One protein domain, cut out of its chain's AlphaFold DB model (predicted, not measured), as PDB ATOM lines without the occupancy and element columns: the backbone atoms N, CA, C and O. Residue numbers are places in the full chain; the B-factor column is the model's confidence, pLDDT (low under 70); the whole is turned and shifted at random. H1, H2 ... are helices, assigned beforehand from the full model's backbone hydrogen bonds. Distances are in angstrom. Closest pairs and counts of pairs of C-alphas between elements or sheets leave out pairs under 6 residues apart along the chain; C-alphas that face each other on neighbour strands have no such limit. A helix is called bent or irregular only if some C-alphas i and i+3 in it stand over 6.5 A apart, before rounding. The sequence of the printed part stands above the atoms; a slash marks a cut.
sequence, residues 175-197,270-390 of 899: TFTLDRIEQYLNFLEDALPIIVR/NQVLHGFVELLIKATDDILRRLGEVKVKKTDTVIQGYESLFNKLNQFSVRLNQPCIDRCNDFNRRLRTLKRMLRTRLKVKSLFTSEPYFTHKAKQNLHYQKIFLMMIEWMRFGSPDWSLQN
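Overview. This is residues 175 to 197 and 270 to 390 of the 899 residues of the protein "DUF2357 domain-containing protein" of Acinetobacter sp. 10FS3-1 (UniProt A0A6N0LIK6). H1, H2 and the arm H3b of a bent helix lie side by side and, with the shorter H5, form a loose up-and-down bundle, each running against the one before it. At one end H3a and the link before it make the length, with residues 301 to 306 sticking out; H4 sits at the other end. The printed part has 144 residues with six named helices, H1 to H6 in order, and no named strand: all helix. It is loose, radius of gyration of the C-alphas 19.6 A, spanning 71 by 29 by 24 A.

Arrangement. Start with H1, residues 175 to 197, which has a kink of 32 degrees near residue 190. H2, residues 270 to 292, is close to H1 but not clearly touching: the closest C-alphas, of Ile 181 and Leu 280, are 7.3 A apart. H3, residues 309 to 345, assigned as one helix by its hydrogen bonds, is bent, with C-alphas 320 and 323 7.1 A apart; its arms H3a, 309 to 320, and H3b, 323 to 345, stand at a steep tilt of 46 degrees. H3b touches H2, closest at C-alphas 328 and 284, 5.9 A, at a shallow tilt of 25 degrees, opposite ways. H5, residues 366 to 380, touches H1, closest at C-alphas 367 and 191, 6.0 A. H4, residues 360 to 364, touches H5 only at the corner, closest at C-alphas 362 and 368, 5.2 A. In H2, H3a, H3b, H4 and H5 every O i to N i+4 pair is within hydrogen-bond range; H1 has 17 of 19, and H6, residues 387 to 390, is too short for one.

Along the chain. Find C-alpha 175 at (123.112, 113.962, 94.539); H1 runs 33.7 A from there. H2 measures 33.6 A, H3b 33.5 A, H5 21.2 A. H6 ends at C-alpha 390, (135.804, 117.195, 85.757).

Size, cuts and confidence. Residues 198 to 269 are not printed; C-alphas 197 and 270 are 13.0 A apart. The links H2 to H3 and H3 to H4 are long. Look for pLDDT under 70 at residues 293 to 301, 382 to 383, 385 and 387 to 390.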
ATOM      1  N   THR A 175     124.067 113.830  93.424       77.12
ATOM      2  CA  THR A 175     123.112 113.962  94.539       77.12
ATOM      3  C   THR A 175     121.807 113.214  94.279       77.12
ATOM      4  O   THR A 175     121.472 112.319  95.047       77.12
ATOM      5  N   PHE A 176     121.159 113.438  93.128       79.19
ATOM      6  CA  PHE A 176     119.942 112.714  92.738       79.19
ATOM      7  C   PHE A 176     120.144 111.189  92.710       79.19
ATOM      8  O   PHE A 176     119.233 110.415  93.018       79.19
ATOM      9  N   THR A 177     121.339 110.729  92.326       84.06
ATOM     10  CA  THR A 177     121.652 109.294  92.325       84.06
ATOM     11  C   THR A 177     121.764 108.745  93.748       84.06
ATOM     12  O   THR A 177     121.230 107.668  94.013       84.06
ATOM     13  N   LEU A 178     122.397 109.487  94.664       88.69
ATOM     14  CA  LEU A 178     122.484 109.133  96.085       88.69
ATOM     15  C   LEU A 178     121.101 109.115  96.748       88.69
ATOM     16  O   LEU A 178     120.769 108.136  97.408       88.69
ATOM     17  N   ASP A 179     120.262 110.121  96.488       88.25
ATOM     18  CA  ASP A 179     118.893 110.201  97.021       88.25
ATOM     19  C   ASP A 179     118.048 108.992  96.593       88.25
ATOM     20  O   ASP A 179     117.271 108.446  97.378       88.25
ATOM     21  N   ARG A 180     118.228 108.514  95.354       88.12
ATOM     22  CA  ARG A 180     117.545 107.307  94.875       88.12
ATOM     23  C   ARG A 180     118.107 106.025  95.493       88.12
ATOM     24  O   ARG A 180     117.325 105.123  95.789       88.12
ATOM     25  N   ILE A 181     119.425 105.925  95.703       92.25
ATOM     26  CA  ILE A 181     120.016 104.799  96.449       92.25
ATOM     27  C   ILE A 181     119.424 104.761  97.861       92.25
ATOM     28  O   ILE A 181     119.002 103.695  98.299       92.25
ATOM     29  N   GLU A 182     119.302 105.908  98.529       94.25
ATOM     30  CA  GLU A 182     118.714 106.026  99.863       94.25
ATOM     31  C   GLU A 182     117.241 105.598  99.903       94.25
ATOM     32  O   GLU A 182     116.870 104.740 100.701       94.25
ATOM     33  N   GLN A 183     116.410 106.103  98.983       93.81
ATOM     34  CA  GLN A 183     115.012 105.671  98.838       93.81
ATOM     35  C   GLN A 183     114.894 104.156  98.629       93.81
ATOM     36  O   GLN A 183     114.016 103.505  99.203       93.81
ATOM     37  N   TYR A 184     115.773 103.583  97.802       94.62
ATOM     38  CA  TYR A 184     115.778 102.149  97.539       94.62
ATOM     39  C   TYR A 184     116.226 101.339  98.752       94.62
ATOM     40  O   TYR A 184     115.639 100.299  99.050       94.62
ATOM     41  N   LEU A 185     117.236 101.824  99.463       95.25
ATOM     42  CA  LEU A 185     117.819 101.188 100.630       95.25
ATOM     43  C   LEU A 185     116.837 101.200 101.810       95.25
ATOM     44  O   LEU A 185     116.598 100.137 102.379       95.25
ATOM     45  N   ASN A 186     116.174 102.329 102.082       95.88
ATOM     46  CA  ASN A 186     115.105 102.434 103.083       95.88
ATOM     47  C   ASN A 186     113.993 101.395 102.815       95.88
ATOM     48  O   ASN A 186     113.630 100.619 103.696       95.88
ATOM     49  N   PHE A 187     113.515 101.280 101.567       95.94
ATOM     50  CA  PHE A 187     112.502 100.272 101.226       95.94
ATOM     51  C   PHE A 187     113.013  98.822 101.338       95.94
ATOM     52  O   PHE A 187     112.243  97.919 101.673       95.94
ATOM     53  N   LEU A 188     114.293  98.564 101.051       95.62
ATOM     54  CA  LEU A 188     114.891  97.236 101.215       95.62
ATOM     55  C   LEU A 188     115.048  96.853 102.695       95.62
ATOM     56  O   LEU A 188     114.867  95.679 103.025       95.62
ATOM     57  N   GLU A 189     115.338  97.808 103.580       95.75
ATOM     58  CA  GLU A 189     115.378  97.591 105.032       95.75
ATOM     59  C   GLU A 189     114.005  97.191 105.594       95.75
ATOM     60  O   GLU A 189     113.946  96.275 106.412       95.75
ATOM     61  N   ASP A 190     112.908  97.754 105.077       94.12
ATOM     62  CA  ASP A 190     111.543  97.337 105.432       94.12
ATOM     63  C   ASP A 190     111.148  95.983 104.810       94.12
ATOM     64  O   ASP A 190     110.586  95.098 105.464       94.12
ATOM     65  N   ALA A 191     111.409  95.807 103.510       93.94
ATOM     66  CA  ALA A 191     110.871  94.690 102.737       93.94
ATOM     67  C   ALA A 191     111.634  93.372 102.947       93.94
ATOM     68  O   ALA A 191     111.019  92.300 102.994       93.94
ATOM     69  N   LEU A 192     112.967  93.415 103.057       93.81
ATOM     70  CA  LEU A 192     113.778  92.197 103.126       93.81
ATOM     71  C   LEU A 192     113.556  91.381 104.416       93.81
ATOM     72  O   LEU A 192     113.462  90.159 104.294       93.81
ATOM     73  N   PRO A 193     113.391  91.959 105.624       93.00
ATOM     74  CA  PRO A 193     113.052  91.187 106.823       93.00
ATOM     75  C   PRO A 193     111.714  90.446 106.713       93.00
ATOM     76  O   PRO A 193     111.587  89.338 107.239       93.00
ATOM     77  N   ILE A 194     110.728  91.022 106.012       92.69
ATOM     78  CA  ILE A 194     109.423  90.392 105.756       92.69
ATOM     79  C   ILE A 194     109.593  89.225 104.778       92.69
ATOM     80  O   ILE A 194     109.177  88.105 105.077       92.69
ATOM     81  N   ILE A 195     110.269  89.464 103.648       92.12
ATOM     82  CA  ILE A 195     110.578  88.434 102.646       92.12
ATOM     83  C   ILE A 195     111.332  87.261 103.278       92.12
ATOM     84  O   ILE A 195     110.990  86.107 103.054       92.12
ATOM     85  N   VAL A 196     112.337  87.539 104.102       91.38
ATOM     86  CA  VAL A 196     113.197  86.515 104.701       91.38
ATOM     87  C   VAL A 196     112.469  85.672 105.761       91.38
ATOM     88  O   VAL A 196     112.871  84.538 106.010       91.38
ATOM     89  N   ARG A 197     111.374  86.169 106.356       89.19
ATOM     90  CA  ARG A 197     110.485  85.363 107.220       89.19
ATOM     91  C   ARG A 197     109.578  84.413 106.428       89.19
ATOM     92  O   ARG A 197     109.144  83.411 106.986       89.19
ATOM     93  N   ASN A 270     114.694  84.907  94.116       94.44
ATOM     94  CA  ASN A 270     115.599  85.129  95.229       94.44
ATOM     95  C   ASN A 270     117.013  85.515  94.765       94.44
ATOM     96  O   ASN A 270     117.663  86.356  95.385       94.44
ATOM     97  N   GLN A 271     117.477  84.948  93.647       94.69
ATOM     98  CA  GLN A 271     118.750  85.315  93.018       94.69
ATOM     99  C   GLN A 271     118.753  86.781  92.551       94.69
ATOM    100  O   GLN A 271     119.789  87.444  92.641       94.69
ATOM    101  N   VAL A 272     117.594  87.293  92.116       94.94
ATOM    102  CA  VAL A 272     117.370  88.711  91.783       94.94
ATOM    103  C   VAL A 272     117.502  89.605  93.021       94.94
ATOM    104  O   VAL A 272     118.192  90.617  92.951       94.94
ATOM    105  N   LEU A 273     116.933  89.230  94.178       94.38
ATOM    106  CA  LEU A 273     117.064  90.028  95.412       94.38
ATOM    107  C   LEU A 273     118.527  90.200  95.839       94.38
ATOM    108  O   LEU A 273     118.973  91.312  96.118       94.38
ATOM    109  N   HIS A 274     119.287  89.101  95.865       94.75
ATOM    110  CA  HIS A 274     120.716  89.159  96.181       94.75
ATOM    111  C   HIS A 274     121.492  89.948  95.118       94.75
ATOM    112  O   HIS A 274     122.386  90.718  95.464       94.75
ATOM    113  N   GLY A 275     121.150  89.770  93.839       93.81
ATOM    114  CA  GLY A 275     121.776  90.477  92.728       93.81
ATOM    115  C   GLY A 275     121.548  91.989  92.760       93.81
ATOM    116  O   GLY A 275     122.489  92.737  92.512       93.81
ATOM    117  N   PHE A 276     120.357  92.456  93.142       95.25
ATOM    118  CA  PHE A 276     120.076  93.887  93.272       95.25
ATOM    119  C   PHE A 276     120.863  94.533  94.421       95.25
ATOM    120  O   PHE A 276     121.487  95.572  94.222       95.25
ATOM    121  N   VAL A 277     120.933  93.886  95.591       95.19
ATOM    122  CA  VAL A 277     121.780  94.365  96.702       95.19
ATOM    123  C   VAL A 277     123.266  94.371  96.304       95.19
ATOM    124  O   VAL A 277     123.992  95.299  96.650       95.19
ATOM    125  N   GLU A 278     123.728  93.380  95.532       94.75
ATOM    126  CA  GLU A 278     125.095  93.353  94.991       94.75
ATOM    127  C   GLU A 278     125.359  94.501  93.997       94.75
ATOM    128  O   GLU A 278     126.429  95.104  94.040       94.75
ATOM    129  N   LEU A 279     124.391  94.831  93.130       93.44
ATOM    130  CA  LEU A 279     124.480  95.963  92.199       93.44
ATOM    131  C   LEU A 279     124.578  97.307  92.936       93.44
ATOM    132  O   LEU A 279     125.426  98.121  92.578       93.44
ATOM    133  N   LEU A 280     123.762  97.528  93.973       94.00
ATOM    134  CA  LEU A 280     123.791  98.766  94.763       94.00
ATOM    135  C   LEU A 280     125.106  98.931  95.541       94.00
ATOM    136  O   LEU A 280     125.629 100.042  95.618       94.00
ATOM    137  N   ILE A 281     125.689  97.841  96.057       94.50
ATOM    138  CA  ILE A 281     127.020  97.881  96.689       94.50
ATOM    139  C   ILE A 281     128.079  98.266  95.657       94.50
ATOM    140  O   ILE A 281     128.825  99.210  95.887       94.50
ATOM    141  N   LYS A 282     128.106  97.595  94.497       92.62
ATOM    142  CA  LYS A 282     129.070  97.908  93.429       92.62
ATOM    143  C   LYS A 282     128.965  99.358  92.964       92.62
ATOM    144  O   LYS A 282     129.985 100.019  92.848       92.62
ATOM    145  N   ALA A 283     127.747  99.864  92.770       90.94
ATOM    146  CA  ALA A 283     127.517 101.259  92.409       90.94
ATOM    147  C   ALA A 283     128.037 102.236  93.479       90.94
ATOM    148  O   ALA A 283     128.673 103.229  93.137       90.94
ATOM    149  N   THR A 284     127.807 101.943  94.761       92.31
ATOM    150  CA  THR A 284     128.283 102.777  95.879       92.31
ATOM    151  C   THR A 284     129.813 102.747  95.997       92.31
ATOM    152  O   THR A 284     130.438 103.793  96.161       92.31
ATOM    153  N   ASP A 285     130.434 101.574  95.841       92.12
ATOM    154  CA  ASP A 285     131.894 101.409  95.828       92.12
ATOM    155  C   ASP A 285     132.551 102.076  94.595       92.12
ATOM    156  O   ASP A 285     133.608 102.696  94.720       92.12
ATOM    157  N   ASP A 286     131.920 102.025  93.414       89.56
ATOM    158  CA  ASP A 286     132.380 102.729  92.205       89.56
ATOM    159  C   ASP A 286     132.267 104.261  92.333       89.56
ATOM    160  O   ASP A 286     133.146 104.979  91.847       89.56
ATOM    161  N   ILE A 287     131.217 104.769  92.993       89.25
ATOM    162  CA  ILE A 287     131.066 106.198  93.314       89.25
ATOM    163  C   ILE A 287     132.158 106.638  94.300       89.25
ATOM    164  O   ILE A 287     132.838 107.627  94.035       89.25
ATOM    165  N   LEU A 288     132.376 105.890  95.389       88.81
ATOM    166  CA  LEU A 288     133.428 106.185  96.371       88.81
ATOM    167  C   LEU A 288     134.819 106.222  95.739       88.81
ATOM    168  O   LEU A 288     135.565 107.170  95.981       88.81
ATOM    169  N   ARG A 289     135.158 105.237  94.894       86.69
ATOM    170  CA  ARG A 289     136.452 105.219  94.198       86.69
ATOM    171  C   ARG A 289     136.650 106.491  93.373       86.69
ATOM    172  O   ARG A 289     137.682 107.134  93.508       86.69
ATOM    173  N   ARG A 290     135.641 106.901  92.595       82.56
ATOM    174  CA  ARG A 290     135.703 108.118  91.766       82.56
ATOM    175  C   ARG A 290     135.751 109.420  92.568       82.56
ATOM    176  O   ARG A 290     136.383 110.364  92.112       82.56
ATOM    177  N   LEU A 291     135.121 109.483  93.742       80.75
ATOM    178  CA  LEU A 291     135.227 110.642  94.643       80.75
ATOM    179  C   LEU A 291     136.607 110.738  95.318       80.75
ATOM    180  O   LEU A 291     137.034 111.837  95.661       80.75
ATOM    181  N   GLY A 292     137.307 109.610  95.482       71.19
ATOM    182  CA  GLY A 292     138.680 109.542  96.001       71.19
ATOM    183  C   GLY A 292     139.792 109.645  94.945       71.19
ATOM    184  O   GLY A 292     140.962 109.736  95.312       71.19
ATOM    185  N   GLU A 293     139.468 109.632  93.646       68.75
ATOM    186  CA  GLU A 293     140.433 109.757  92.542       68.75
ATOM    187  C   GLU A 293     140.960 111.205  92.419       68.75
ATOM    188  O   GLU A 293     140.526 111.987  91.568       68.75
ATOM    189  N   VAL A 294     141.937 111.571  93.257       58.97
ATOM    190  CA  VAL A 294     142.703 112.822  93.111       58.97
ATOM    191  C   VAL A 294     143.611 112.708  91.884       58.97
ATOM    192  O   VAL A 294     144.631 112.021  91.908       58.97
ATOM    193  N   LYS A 295     143.233 113.375  90.788       54.50
ATOM    194  CA  LYS A 295     143.942 113.302  89.495       54.50
ATOM    195  C   LYS A 295     145.237 114.118  89.432       54.50
ATOM    196  O   LYS A 295     146.020 113.920  88.509       54.50
ATOM    197  N   VAL A 296     145.448 115.042  90.369       55.66
ATOM    198  CA  VAL A 296     146.544 116.020  90.323       55.66
ATOM    199  C   VAL A 296     147.597 115.682  91.377       55.66
ATOM    200  O   VAL A 296     147.269 115.536  92.557       55.66
ATOM    201  N   LYS A 297     148.868 115.565  90.965       56.59
ATOM    202  CA  LYS A 297     150.001 115.456  91.900       56.59
ATOM    203  C   LYS A 297     150.052 116.721  92.767       56.59
ATOM    204  O   LYS A 297     149.888 117.818  92.248       56.59
ATOM    205  N   LYS A 298     150.287 116.581  94.073       59.38
ATOM    206  CA  LYS A 298     150.561 117.746  94.926       59.38
ATOM    207  C   LYS A 298     151.900 118.362  94.538       59.38
ATOM    208  O   LYS A 298     152.862 117.624  94.324       59.38
ATOM    209  N   THR A 299     151.956 119.686  94.522       62.53
ATOM    210  CA  THR A 299     153.211 120.429  94.410       62.53
ATOM    211  C   THR A 299     153.615 120.910  95.797       62.53
ATOM    212  O   THR A 299     152.879 121.672  96.433       62.53
ATOM    213  N   ASP A 300     154.784 120.462  96.258       65.56
ATOM    214  CA  ASP A 300     155.334 120.784  97.583       65.56
ATOM    215  C   ASP A 300     156.221 122.051  97.572       65.56
ATOM    216  O   ASP A 300     156.776 122.442  98.599       65.56
ATOM    217  N   THR A 301     156.360 122.733  96.427       69.25
ATOM    218  CA  THR A 301     157.124 123.988  96.325       69.25
ATOM    219  C   THR A 301     156.386 125.139  97.007       69.25
ATOM    220  O   THR A 301     155.389 125.650  96.493       69.25
ATOM    221  N   VAL A 302     156.907 125.597  98.145       71.94
ATOM    222  CA  VAL A 302     156.358 126.735  98.892       71.94
ATOM    223  C   VAL A 302     157.085 128.026  98.504       71.94
ATOM    224  O   VAL A 302     158.274 128.178  98.775       71.94
ATOM    225  N   ILE A 303     156.362 128.987  97.919       80.56
ATOM    226  CA  ILE A 303     156.842 130.363  97.706       80.56
ATOM    227  C   ILE A 303     156.042 131.295  98.621       80.56
ATOM    228  O   ILE A 303     154.818 131.355  98.547       80.56
ATOM    229  N   GLN A 304     156.717 132.031  99.509       80.94
ATOM    230  CA  GLN A 304     156.044 132.851 100.522       80.94
ATOM    231  C   GLN A 304     155.137 133.922  99.889       80.94
ATOM    232  O   GLN A 304     155.597 134.781  99.135       80.94
ATOM    233  N   GLY A 305     153.850 133.897 100.250       83.44
ATOM    234  CA  GLY A 305     152.826 134.805  99.720       83.44
ATOM    235  C   GLY A 305     152.140 134.323  98.437       83.44
ATOM    236  O   GLY A 305     151.282 135.041  97.926       83.44
ATOM    237  N   TYR A 306     152.483 133.126  97.950       86.06
ATOM    238  CA  TYR A 306     151.891 132.496  96.772       86.06
ATOM    239  C   TYR A 306     151.401 131.095  97.107       86.06
ATOM    240  O   TYR A 306     151.964 130.407  97.958       86.06
ATOM    241  N   GLU A 307     150.339 130.671  96.435       84.44
ATOM    242  CA  GLU A 307     149.668 129.407  96.707       84.44
ATOM    243  C   GLU A 307     149.326 128.705  95.386       84.44
ATOM    244  O   GLU A 307     148.924 129.332  94.402       84.44
ATOM    245  N   SER A 308     149.505 127.383  95.357       81.88
ATOM    246  CA  SER A 308     149.118 126.558  94.211       81.88
ATOM    247  C   SER A 308     147.596 126.472  94.122       81.88
ATOM    248  O   SER A 308     146.927 126.060  95.080       81.88
ATOM    249  N   LEU A 309     147.058 126.800  92.944       75.75
ATOM    250  CA  LEU A 309     145.641 126.626  92.637       75.75
ATOM    251  C   LEU A 309     145.212 125.164  92.834       75.75
ATOM    252  O   LEU A 309     144.151 124.914  93.398       75.75
ATOM    253  N   PHE A 310     146.049 124.194  92.458       73.06
ATOM    254  CA  PHE A 310     145.743 122.773  92.633       73.06
ATOM    255  C   PHE A 310     145.614 122.383  94.098       73.06
ATOM    256  O   PHE A 310     144.730 121.604  94.446       73.06
ATOM    257  N   ASN A 311     146.439 122.946  94.982       76.31
ATOM    258  CA  ASN A 311     146.320 122.684  96.414       76.31
ATOM    259  C   ASN A 311     144.997 123.243  96.977       76.31
ATOM    260  O   ASN A 311     144.332 122.538  97.739       76.31
ATOM    261  N   LYS A 312     144.549 124.432  96.541       77.00
ATOM    262  CA  LYS A 312     143.230 124.990  96.911       77.00
ATOM    263  C   LYS A 312     142.064 124.200  96.305       77.00
ATOM    264  O   LYS A 312     141.150 123.826  97.036       77.00
ATOM    265  N   LEU A 313     142.115 123.870  95.011       74.56
ATOM    266  CA  LEU A 313     141.102 123.058  94.321       74.56
ATOM    267  C   LEU A 313     140.988 121.650  94.915       74.56
ATOM    268  O   LEU A 313     139.878 121.154  95.080       74.56
ATOM    269  N   ASN A 314     142.100 121.019  95.298       74.31
ATOM    270  CA  ASN A 314     142.091 119.721  95.973       74.31
ATOM    271  C   ASN A 314     141.459 119.822  97.370       74.31
ATOM    272  O   ASN A 314     140.599 119.009  97.701       74.31
ATOM    273  N   GLN A 315     141.826 120.828  98.176       76.06
ATOM    274  CA  GLN A 315     141.194 121.074  99.482       76.06
ATOM    275  C   GLN A 315     139.684 121.325  99.347       76.06
ATOM    276  O   GLN A 315     138.892 120.782 100.117       76.06
ATOM    277  N   PHE A 316     139.281 122.113  98.352       77.00
ATOM    278  CA  PHE A 316     137.884 122.384  98.034       77.00
ATOM    279  C   PHE A 316     137.140 121.131  97.550       77.00
ATOM    280  O   PHE A 316     136.067 120.828  98.059       77.00
ATOM    281  N   SER A 317     137.722 120.353  96.634       75.69
ATOM    282  CA  SER A 317     137.138 119.115  96.103       75.69
ATOM    283  C   SER A 317     136.938 118.064  97.199       75.69
ATOM    284  O   SER A 317     135.869 117.463  97.283       75.69
ATOM    285  N   VAL A 318     137.912 117.895  98.103       77.25
ATOM    286  CA  VAL A 318     137.764 117.039  99.294       77.25
ATOM    287  C   VAL A 318     136.594 117.521 100.156       77.25
ATOM    288  O   VAL A 318     135.715 116.726 100.475       77.25
ATOM    289  N   ARG A 319     136.527 118.824 100.464       79.25
ATOM    290  CA  ARG A 319     135.447 119.426 101.266       79.25
ATOM    291  C   ARG A 319     134.063 119.242 100.627       79.25
ATOM    292  O   ARG A 319     133.123 118.856 101.312       79.25
ATOM    293  N   LEU A 320     133.954 119.479  99.319       77.69
ATOM    294  CA  LEU A 320     132.723 119.372  98.531       77.69
ATOM    295  C   LEU A 320     132.243 117.920  98.398       77.69
ATOM    296  O   LEU A 320     131.045 117.648  98.466       77.69
ATOM    297  N   ASN A 321     133.169 116.977  98.215       80.25
ATOM    298  CA  ASN A 321     132.843 115.560  98.078       80.25
ATOM    299  C   ASN A 321     132.559 114.886  99.434       80.25
ATOM    300  O   ASN A 321     131.893 113.849  99.443       80.25
ATOM    301  N   GLN A 322     133.011 115.451 100.562       83.81
ATOM    302  CA  GLN A 322     132.898 114.841 101.894       83.81
ATOM    303  C   GLN A 322     131.463 114.391 102.257       83.81
ATOM    304  O   GLN A 322     131.298 113.210 102.566       83.81
ATOM    305  N   PRO A 323     130.393 115.206 102.101       84.56
ATOM    306  CA  PRO A 323     129.028 114.756 102.398       84.56
ATOM    307  C   PRO A 323     128.563 113.593 101.506       84.56
ATOM    308  O   PRO A 323     127.817 112.716 101.944       84.56
ATOM    309  N   CYS A 324     129.021 113.546 100.249       85.19
ATOM    310  CA  CYS A 324     128.728 112.438  99.337       85.19
ATOM    311  C   CYS A 324     129.478 111.160  99.741       85.19
ATOM    312  O   CYS A 324     128.904 110.071  99.674       85.19
ATOM    313  N   ILE A 325     130.734 111.288 100.182       87.75
ATOM    314  CA  ILE A 325     131.554 110.187 100.705       87.75
ATOM    315  C   ILE A 325     130.905 109.601 101.967       87.75
ATOM    316  O   ILE A 325     130.730 108.384 102.051       87.75
ATOM    317  N   ASP A 326     130.463 110.446 102.899       89.44
ATOM    318  CA  ASP A 326     129.840 110.012 104.153       89.44
ATOM    319  C   ASP A 326     128.497 109.302 103.925       89.44
ATOM    320  O   ASP A 326     128.282 108.210 104.466       89.44
ATOM    321  N   ARG A 327     127.639 109.826 103.032       91.75
ATOM    322  CA  ARG A 327     126.415 109.127 102.589       91.75
ATOM    323  C   ARG A 327     126.732 107.768 101.962       91.75
ATOM    324  O   ARG A 327     126.119 106.767 102.323       91.75
ATOM    325  N   CYS A 328     127.726 107.692 101.074       92.25
ATOM    326  CA  CYS A 328     128.122 106.419 100.467       92.25
ATOM    327  C   CYS A 328     128.662 105.416 101.498       92.25
ATOM    328  O   CYS A 328     128.376 104.222 101.396       92.25
ATOM    329  N   ASN A 329     129.410 105.875 102.505       93.31
ATOM    330  CA  ASN A 329     129.901 105.034 103.596       93.31
ATOM    331  C   ASN A 329     128.748 104.466 104.447       93.31
ATOM    332  O   ASN A 329     128.759 103.268 104.758       93.31
ATOM    333  N   ASP A 330     127.721 105.269 104.756       95.12
ATOM    334  CA  ASP A 330     126.497 104.781 105.409       95.12
ATOM    335  C   ASP A 330     125.759 103.741 104.553       95.12
ATOM    336  O   ASP A 330     125.486 102.627 105.019       95.12
ATOM    337  N   PHE A 331     125.499 104.060 103.282       95.56
ATOM    338  CA  PHE A 331     124.793 103.158 102.371       95.56
ATOM    339  C   PHE A 331     125.515 101.813 102.259       95.56
ATOM    340  O   PHE A 331     124.894 100.754 102.361       95.56
ATOM    341  N   ASN A 332     126.845 101.828 102.140       94.44
ATOM    342  CA  ASN A 332     127.653 100.616 102.101       94.44
ATOM    343  C   ASN A 332     127.548  99.789 103.391       94.44
ATOM    344  O   ASN A 332     127.406  98.565 103.329       94.44
ATOM    345  N   ARG A 333     127.590 100.429 104.567       96.12
ATOM    346  CA  ARG A 333     127.407  99.771 105.874       96.12
ATOM    347  C   ARG A 333     126.044  99.072 105.964       96.12
ATOM    348  O   ARG A 333     125.969  97.905 106.368       96.12
ATOM    349  N   ARG A 334     124.979  99.750 105.539       96.69
ATOM    350  CA  ARG A 334     123.599  99.239 105.566       96.69
ATOM    351  C   ARG A 334     123.371  98.129 104.533       96.69
ATOM    352  O   ARG A 334     122.975  97.020 104.898       96.69
ATOM    353  N   LEU A 335     123.769  98.329 103.274       96.19
ATOM    354  CA  LEU A 335     123.686  97.308 102.217       96.19
ATOM    355  C   LEU A 335     124.481  96.038 102.555       96.19
ATOM    356  O   LEU A 335     124.005  94.925 102.319       96.19
ATOM    357  N   ARG A 336     125.677  96.161 103.151       95.56
ATOM    358  CA  ARG A 336     126.476  95.001 103.598       95.56
ATOM    359  C   ARG A 336     125.794  94.241 104.744       95.56
ATOM    360  O   ARG A 336     125.918  93.015 104.812       95.56
ATOM    361  N   THR A 337     125.010  94.925 105.579       95.38
ATOM    362  CA  THR A 337     124.163  94.305 106.614       95.38
ATOM    363  C   THR A 337     122.997  93.531 105.990       95.38
ATOM    364  O   THR A 337     122.821  92.346 106.291       95.38
ATOM    365  N   LEU A 338     122.280  94.121 105.026       94.81
ATOM    366  CA  LEU A 338     121.224  93.437 104.263       94.81
ATOM    367  C   LEU A 338     121.752  92.211 103.502       94.81
ATOM    368  O   LEU A 338     121.166  91.130 103.568       94.81
ATOM    369  N   LYS A 339     122.916  92.334 102.852       94.56
ATOM    370  CA  LYS A 339     123.618  91.230 102.174       94.56
ATOM    371  C   LYS A 339     123.959  90.080 103.125       94.56
ATOM    372  O   LYS A 339     123.860  88.916 102.733       94.56
ATOM    373  N   ARG A 340     124.335  90.377 104.376       93.44
ATOM    374  CA  ARG A 340     124.592  89.366 105.418       93.44
ATOM    375  C   ARG A 340     123.301  88.667 105.855       93.44
ATOM    376  O   ARG A 340     123.291  87.440 105.962       93.44
ATOM    377  N   MET A 341     122.211  89.411 106.052       93.44
ATOM    378  CA  MET A 341     120.895  88.838 106.374       93.44
ATOM    379  C   MET A 341     120.400  87.907 105.259       93.44
ATOM    380  O   MET A 341     119.985  86.782 105.533       93.44
ATOM    381  N   LEU A 342     120.507  88.351 104.005       92.75
ATOM    382  CA  LEU A 342     120.158  87.555 102.832       92.75
ATOM    383  C   LEU A 342     120.990  86.265 102.770       92.75
ATOM    384  O   LEU A 342     120.425  85.180 102.814       92.75
ATOM    385  N   ARG A 343     122.328  86.350 102.787       90.94
ATOM    386  CA  ARG A 343     123.218  85.168 102.729       90.94
ATOM    387  C   ARG A 343     123.003  84.152 103.859       90.94
ATOM    388  O   ARG A 343     123.213  82.963 103.637       90.94
ATOM    389  N   THR A 344     122.634  84.599 105.060       88.69
ATOM    390  CA  THR A 344     122.449  83.705 106.219       88.69
ATOM    391  C   THR A 344     121.108  82.979 106.203       88.69
ATOM    392  O   THR A 344     121.057  81.803 106.559       88.69
ATOM    393  N   ARG A 345     120.029  83.653 105.788       87.50
ATOM    394  CA  ARG A 345     118.658  83.125 105.889       87.50
ATOM    395  C   ARG A 345     118.040  82.694 104.559       87.50
ATOM    396  O   ARG A 345     117.030  81.999 104.566       87.50
ATOM    397  N   LEU A 346     118.627  83.081 103.430       89.19
ATOM    398  CA  LEU A 346     118.105  82.813 102.098       89.19
ATOM    399  C   LEU A 346     119.254  82.297 101.210       89.19
ATOM    400  O   LEU A 346     120.139  83.038 100.783       89.19
ATOM    401  N   LYS A 347     119.290  80.980 100.976       88.38
ATOM    402  CA  LYS A 347     120.422  80.318 100.311       88.38
ATOM    403  C   LYS A 347     120.185  80.235  98.801       88.38
ATOM    404  O   LYS A 347     119.270  79.562  98.337       88.38
ATOM    405  N   VAL A 348     121.062  80.878  98.031       91.38
ATOM    406  CA  VAL A 348     121.071  80.863  96.559       91.38
ATOM    407  C   VAL A 348     122.433  80.407  96.031       91.38
ATOM    408  O   VAL A 348     123.459  80.691  96.645       91.38
ATOM    409  N   LYS A 349     122.445  79.695  94.897       87.19
ATOM    410  CA  LYS A 349     123.662  79.159  94.251       87.19
ATOM    411  C   LYS A 349     124.331  80.178  93.315       87.19
ATOM    412  O   LYS A 349     125.538  80.126  93.123       87.19
ATOM    413  N   SER A 350     123.558  81.109  92.752       88.00
ATOM    414  CA  SER A 350     124.012  82.135  91.803       88.00
ATOM    415  C   SER A 350     123.362  83.493  92.082       88.00
ATOM    416  O   SER A 350     122.305  83.568  92.706       88.00
ATOM    417  N   LEU A 351     123.994  84.572  91.615       90.88
ATOM    418  CA  LEU A 351     123.461  85.938  91.659       90.88
ATOM    419  C   LEU A 351     122.930  86.322  90.274       90.88
ATOM    420  O   LEU A 351     123.574  86.003  89.276       90.88
ATOM    421  N   PHE A 352     121.804  87.034  90.205       91.44
ATOM    422  CA  PHE A 352     121.259  87.535  88.940       91.44
ATOM    423  C   PHE A 352     121.353  89.064  88.879       91.44
ATOM    424  O   PHE A 352     120.639  89.757  89.596       91.44
ATOM    425  N   THR A 353     122.244  89.592  88.035       89.50
ATOM    426  CA  THR A 353     122.562  91.034  87.960       89.50
ATOM    427  C   THR A 353     122.177  91.698  86.630       89.50
ATOM    428  O   THR A 353     122.545  92.844  86.399       89.50
ATOM    429  N   SER A 354     121.486  90.990  85.733       88.88
ATOM    430  CA  SER A 354     120.930  91.521  84.475       88.88
ATOM    431  C   SER A 354     119.477  91.998  84.655       88.88
ATOM    432  O   SER A 354     118.942  91.924  85.758       88.88
ATOM    433  N   GLU A 355     118.832  92.555  83.617       89.56
ATOM    434  CA  GLU A 355     117.476  93.126  83.753       89.56
ATOM    435  C   GLU A 355     116.469  92.009  84.089       89.56
ATOM    436  O   GLU A 355     116.349  91.050  83.317       89.56
ATOM    437  N   PRO A 356     115.766  92.074  85.237       92.25
ATOM    438  CA  PRO A 356     114.932  90.967  85.671       92.25
ATOM    439  C   PRO A 356     113.590  90.958  84.933       92.25
ATOM    440  O   PRO A 356     112.856  91.943  84.892       92.25
ATOM    441  N   TYR A 357     113.213  89.797  84.401       90.75
ATOM    442  CA  TYR A 357     111.862  89.548  83.903       90.75
ATOM    443  C   TYR A 357     110.914  89.176  85.054       90.75
ATOM    444  O   TYR A 357     111.277  88.416  85.953       90.75
ATOM    445  N   PHE A 358     109.675  89.671  85.021       91.25
ATOM    446  CA  PHE A 358     108.663  89.361  86.037       91.25
ATOM    447  C   PHE A 358     108.085  87.948  85.887       91.25
ATOM    448  O   PHE A 358     107.309  87.685  84.962       91.25
ATOM    449  N   THR A 359     108.351  87.071  86.856       91.56
ATOM    450  CA  THR A 359     107.654  85.780  86.982       91.56
ATOM    451  C   THR A 359     106.258  85.946  87.588       91.56
ATOM    452  O   THR A 359     105.950  86.956  88.224       91.56
ATOM    453  N   HIS A 360     105.398  84.932  87.448       88.25
ATOM    454  CA  HIS A 360     104.098  84.917  88.130       88.25
ATOM    455  C   HIS A 360     104.235  84.966  89.661       88.25
ATOM    456  O   HIS A 360     103.448  85.651  90.308       88.25
ATOM    457  N   LYS A 361     105.263  84.319  90.230       89.38
ATOM    458  CA  LYS A 361     105.527  84.338  91.678       89.38
ATOM    459  C   LYS A 361     105.919  85.739  92.158       89.38
ATOM    460  O   LYS A 361     105.360  86.226  93.135       89.38
ATOM    461  N   ALA A 362     106.815  86.414  91.431       89.00
ATOM    462  CA  ALA A 362     107.217  87.786  91.733       89.00
ATOM    463  C   ALA A 362     106.049  88.781  91.595       89.00
ATOM    464  O   ALA A 362     105.932  89.687  92.409       89.00
ATOM    465  N   LYS A 363     105.149  88.595  90.614       89.62
ATOM    466  CA  LYS A 363     103.944  89.435  90.444       89.62
ATOM    467  C   LYS A 363     102.907  89.273  91.560       89.62
ATOM    468  O   LYS A 363     102.150  90.204  91.800       89.62
ATOM    469  N   GLN A 364     102.831  88.104  92.199       90.31
ATOM    470  CA  GLN A 364     101.863  87.829  93.271       90.31
ATOM    471  C   GLN A 364     102.323  88.333  94.647       90.31
ATOM    472  O   GLN A 364     101.489  88.530  95.528       90.31
ATOM    473  N   ASN A 365     103.625  88.551  94.850       92.00
ATOM    474  CA  ASN A 365     104.167  89.080  96.099       92.00
ATOM    475  C   ASN A 365     104.576  90.550  95.924       92.00
ATOM    476  O   ASN A 365     105.570  90.846  95.265       92.00
ATOM    477  N   LEU A 366     103.834  91.459  96.565       91.50
ATOM    478  CA  LEU A 366     104.007  92.912  96.448       91.50
ATOM    479  C   LEU A 366     105.447  93.387  96.736       91.50
ATOM    480  O   LEU A 366     105.948  94.284  96.058       91.50
ATOM    481  N   HIS A 367     106.137  92.769  97.702       93.38
ATOM    482  CA  HIS A 367     107.510  93.143  98.049       93.38
ATOM    483  C   HIS A 367     108.494  92.750  96.939       93.38
ATOM    484  O   HIS A 367     109.289  93.583  96.508       93.38
ATOM    485  N   TYR A 368     108.401  91.523  96.413       94.12
ATOM    486  CA  TYR A 368     109.219  91.102  95.267       94.12
ATOM    487  C   TYR A 368     108.895  91.937  94.026       94.12
ATOM    488  O   TYR A 368     109.812  92.394  93.351       94.12
ATOM    489  N   GLN A 369     107.611  92.188  93.750       93.69
ATOM    490  CA  GLN A 369     107.181  93.009  92.620       93.69
ATOM    491  C   GLN A 369     107.835  94.397  92.653       93.69
ATOM    492  O   GLN A 369     108.372  94.845  91.639       93.69
ATOM    493  N   LYS A 370     107.823  95.064  93.815       94.06
ATOM    494  CA  LYS A 370     108.403  96.401  93.968       94.06
ATOM    495  C   LYS A 370     109.932  96.384  93.862       94.06
ATOM    496  O   LYS A 370     110.474  97.216  93.143       94.06
ATOM    497  N   ILE A 371     110.623  95.398  94.444       94.25
ATOM    498  CA  ILE A 371     112.088  95.262  94.289       94.25
ATOM    499  C   ILE A 371     112.477  95.008  92.820       94.25
ATOM    500  O   ILE A 371     113.444  95.585  92.328       94.25
ATOM    501  N   PHE A 372     111.700  94.204  92.087       95.25
ATOM    502  CA  PHE A 372     111.906  93.991  90.652       95.25
ATOM    503  C   PHE A 372     111.734  95.290  89.848       95.25
ATOM    504  O   PHE A 372     112.560  95.566  88.981       95.25
ATOM    505  N   LEU A 373     110.708  96.103  90.146       92.88
ATOM    506  CA  LEU A 373     110.542  97.425  89.525       92.88
ATOM    507  C   LEU A 373     111.761  98.318  89.786       92.88
ATOM    508  O   LEU A 373     112.327  98.842  88.836       92.88
ATOM    509  N   MET A 374     112.218  98.414  91.038       93.31
ATOM    510  CA  MET A 374     113.368  99.243  91.424       93.31
ATOM    511  C   MET A 374     114.667  98.812  90.729       93.31
ATOM    512  O   MET A 374     115.460  99.659  90.322       93.31
ATOM    513  N   MET A 375     114.887  97.506  90.537       92.56
ATOM    514  CA  MET A 375     116.047  97.002  89.794       92.56
ATOM    515  C   MET A 375     115.958  97.320  88.293       92.56
ATOM    516  O   MET A 375     116.961  97.697  87.691       92.56
ATOM    517  N   ILE A 376     114.773  97.198  87.687       89.88
ATOM    518  CA  ILE A 376     114.538  97.565  86.279       89.88
ATOM    519  C   ILE A 376     114.719  99.070  86.073       89.88
ATOM    520  O   ILE A 376     115.367  99.488  85.117       89.88
ATOM    521  N   GLU A 377     114.165  99.884  86.970       88.25
ATOM    522  CA  GLU A 377     114.356 101.331  87.000       88.25
ATOM    523  C   GLU A 377     115.843 101.675  87.086       88.25
ATOM    524  O   GLU A 377     116.358 102.334  86.184       88.25
ATOM    525  N   TRP A 378     116.549 101.164  88.104       88.38
ATOM    526  CA  TRP A 378     117.990 101.364  88.299       88.38
ATOM    527  C   TRP A 378     118.799 101.112  87.022       88.38
ATOM    528  O   TRP A 378     119.628 101.932  86.643       88.38
ATOM    529  N   MET A 379     118.507 100.006  86.335       84.31
ATOM    530  CA  MET A 379     119.193  99.562  85.116       84.31
ATOM    531  C   MET A 379     118.867 100.394  83.865       84.31
ATOM    532  O   MET A 379     119.594 100.319  82.878       84.31
ATOM    533  N   ARG A 380     117.772 101.164  83.882       82.06
ATOM    534  CA  ARG A 380     117.347 102.042  82.778       82.06
ATOM    535  C   ARG A 380     117.800 103.489  82.948       82.06
ATOM    536  O   ARG A 380     117.690 104.264  82.001       82.06
ATOM    537  N   PHE A 381     118.279 103.866  84.130       71.12
ATOM    538  CA  PHE A 381     118.842 105.189  84.364       71.12
ATOM    539  C   PHE A 381     120.279 105.298  83.835       71.12
ATOM    540  O   PHE A 381     121.036 104.328  83.841       71.12
ATOM    541  N   GLY A 382     120.648 106.501  83.386       62.88
ATOM    542  CA  GLY A 382     122.018 106.829  82.992       62.88
ATOM    543  C   GLY A 382     123.000 106.810  84.166       62.88
ATOM    544  O   GLY A 382     122.614 106.721  85.336       62.88
ATOM    545  N   SER A 383     124.288 106.904  83.841       67.50
ATOM    546  CA  SER A 383     125.359 107.072  84.826       67.50
ATOM    547  C   SER A 383     125.244 108.408  85.579       67.50
ATOM    548  O   SER A 383     124.656 109.349  85.046       67.50
ATOM    549  N   PRO A 384     125.838 108.535  86.783       73.25
ATOM    550  CA  PRO A 384     125.948 109.829  87.450       73.25
ATOM    551  C   PRO A 384     126.680 110.847  86.567       73.25
ATOM    552  O   PRO A 384     127.690 110.512  85.941       73.25
ATOM    553  N   ASP A 385     126.196 112.085  86.557       68.38
ATOM    554  CA  ASP A 385     126.845 113.223  85.912       68.38
ATOM    555  C   ASP A 385     128.112 113.617  86.697       68.38
ATOM    556  O   ASP A 385     128.036 114.225  87.765       68.38
ATOM    557  N   TRP A 386     129.285 113.263  86.162       70.38
ATOM    558  CA  TRP A 386     130.606 113.617  86.713       70.38
ATOM    559  C   TRP A 386     131.137 114.956  86.176       70.38
ATOM    560  O   TRP A 386     132.336 115.237  86.262       70.38
ATOM    561  N   SER A 387     130.282 115.778  85.556       60.28
ATOM    562  CA  SER A 387     130.723 117.023  84.921       60.28
ATOM    563  C   SER A 387     131.341 117.999  85.899       60.28
ATOM    564  O   SER A 387     132.374 118.572  85.567       60.28
ATOM    565  N   LEU A 388     130.762 118.098  87.097       63.91
ATOM    566  CA  LEU A 388     131.196 118.968  88.184       63.91
ATOM    567  C   LEU A 388     132.660 118.715  88.579       63.91
ATOM    568  O   LEU A 388     133.489 119.615  88.499       63.91
ATOM    569  N   GLN A 389     133.000 117.470  88.932       64.44
ATOM    570  CA  GLN A 389     134.364 117.091  89.314       64.44
ATOM    571  C   GLN A 389     135.353 117.248  88.153       64.44
ATOM    572  O   GLN A 389     136.510 117.588  88.376       64.44
ATOM    573  N   ASN A 390     134.928 117.007  86.912       60.69
ATOM    574  CA  ASN A 390     135.804 117.195  85.757       60.69
ATOM    575  C   ASN A 390     136.025 118.689  85.425       60.69
ATOM    576  O   ASN A 390     137.138 119.025  85.041       60.69
TER     577      ASN A 390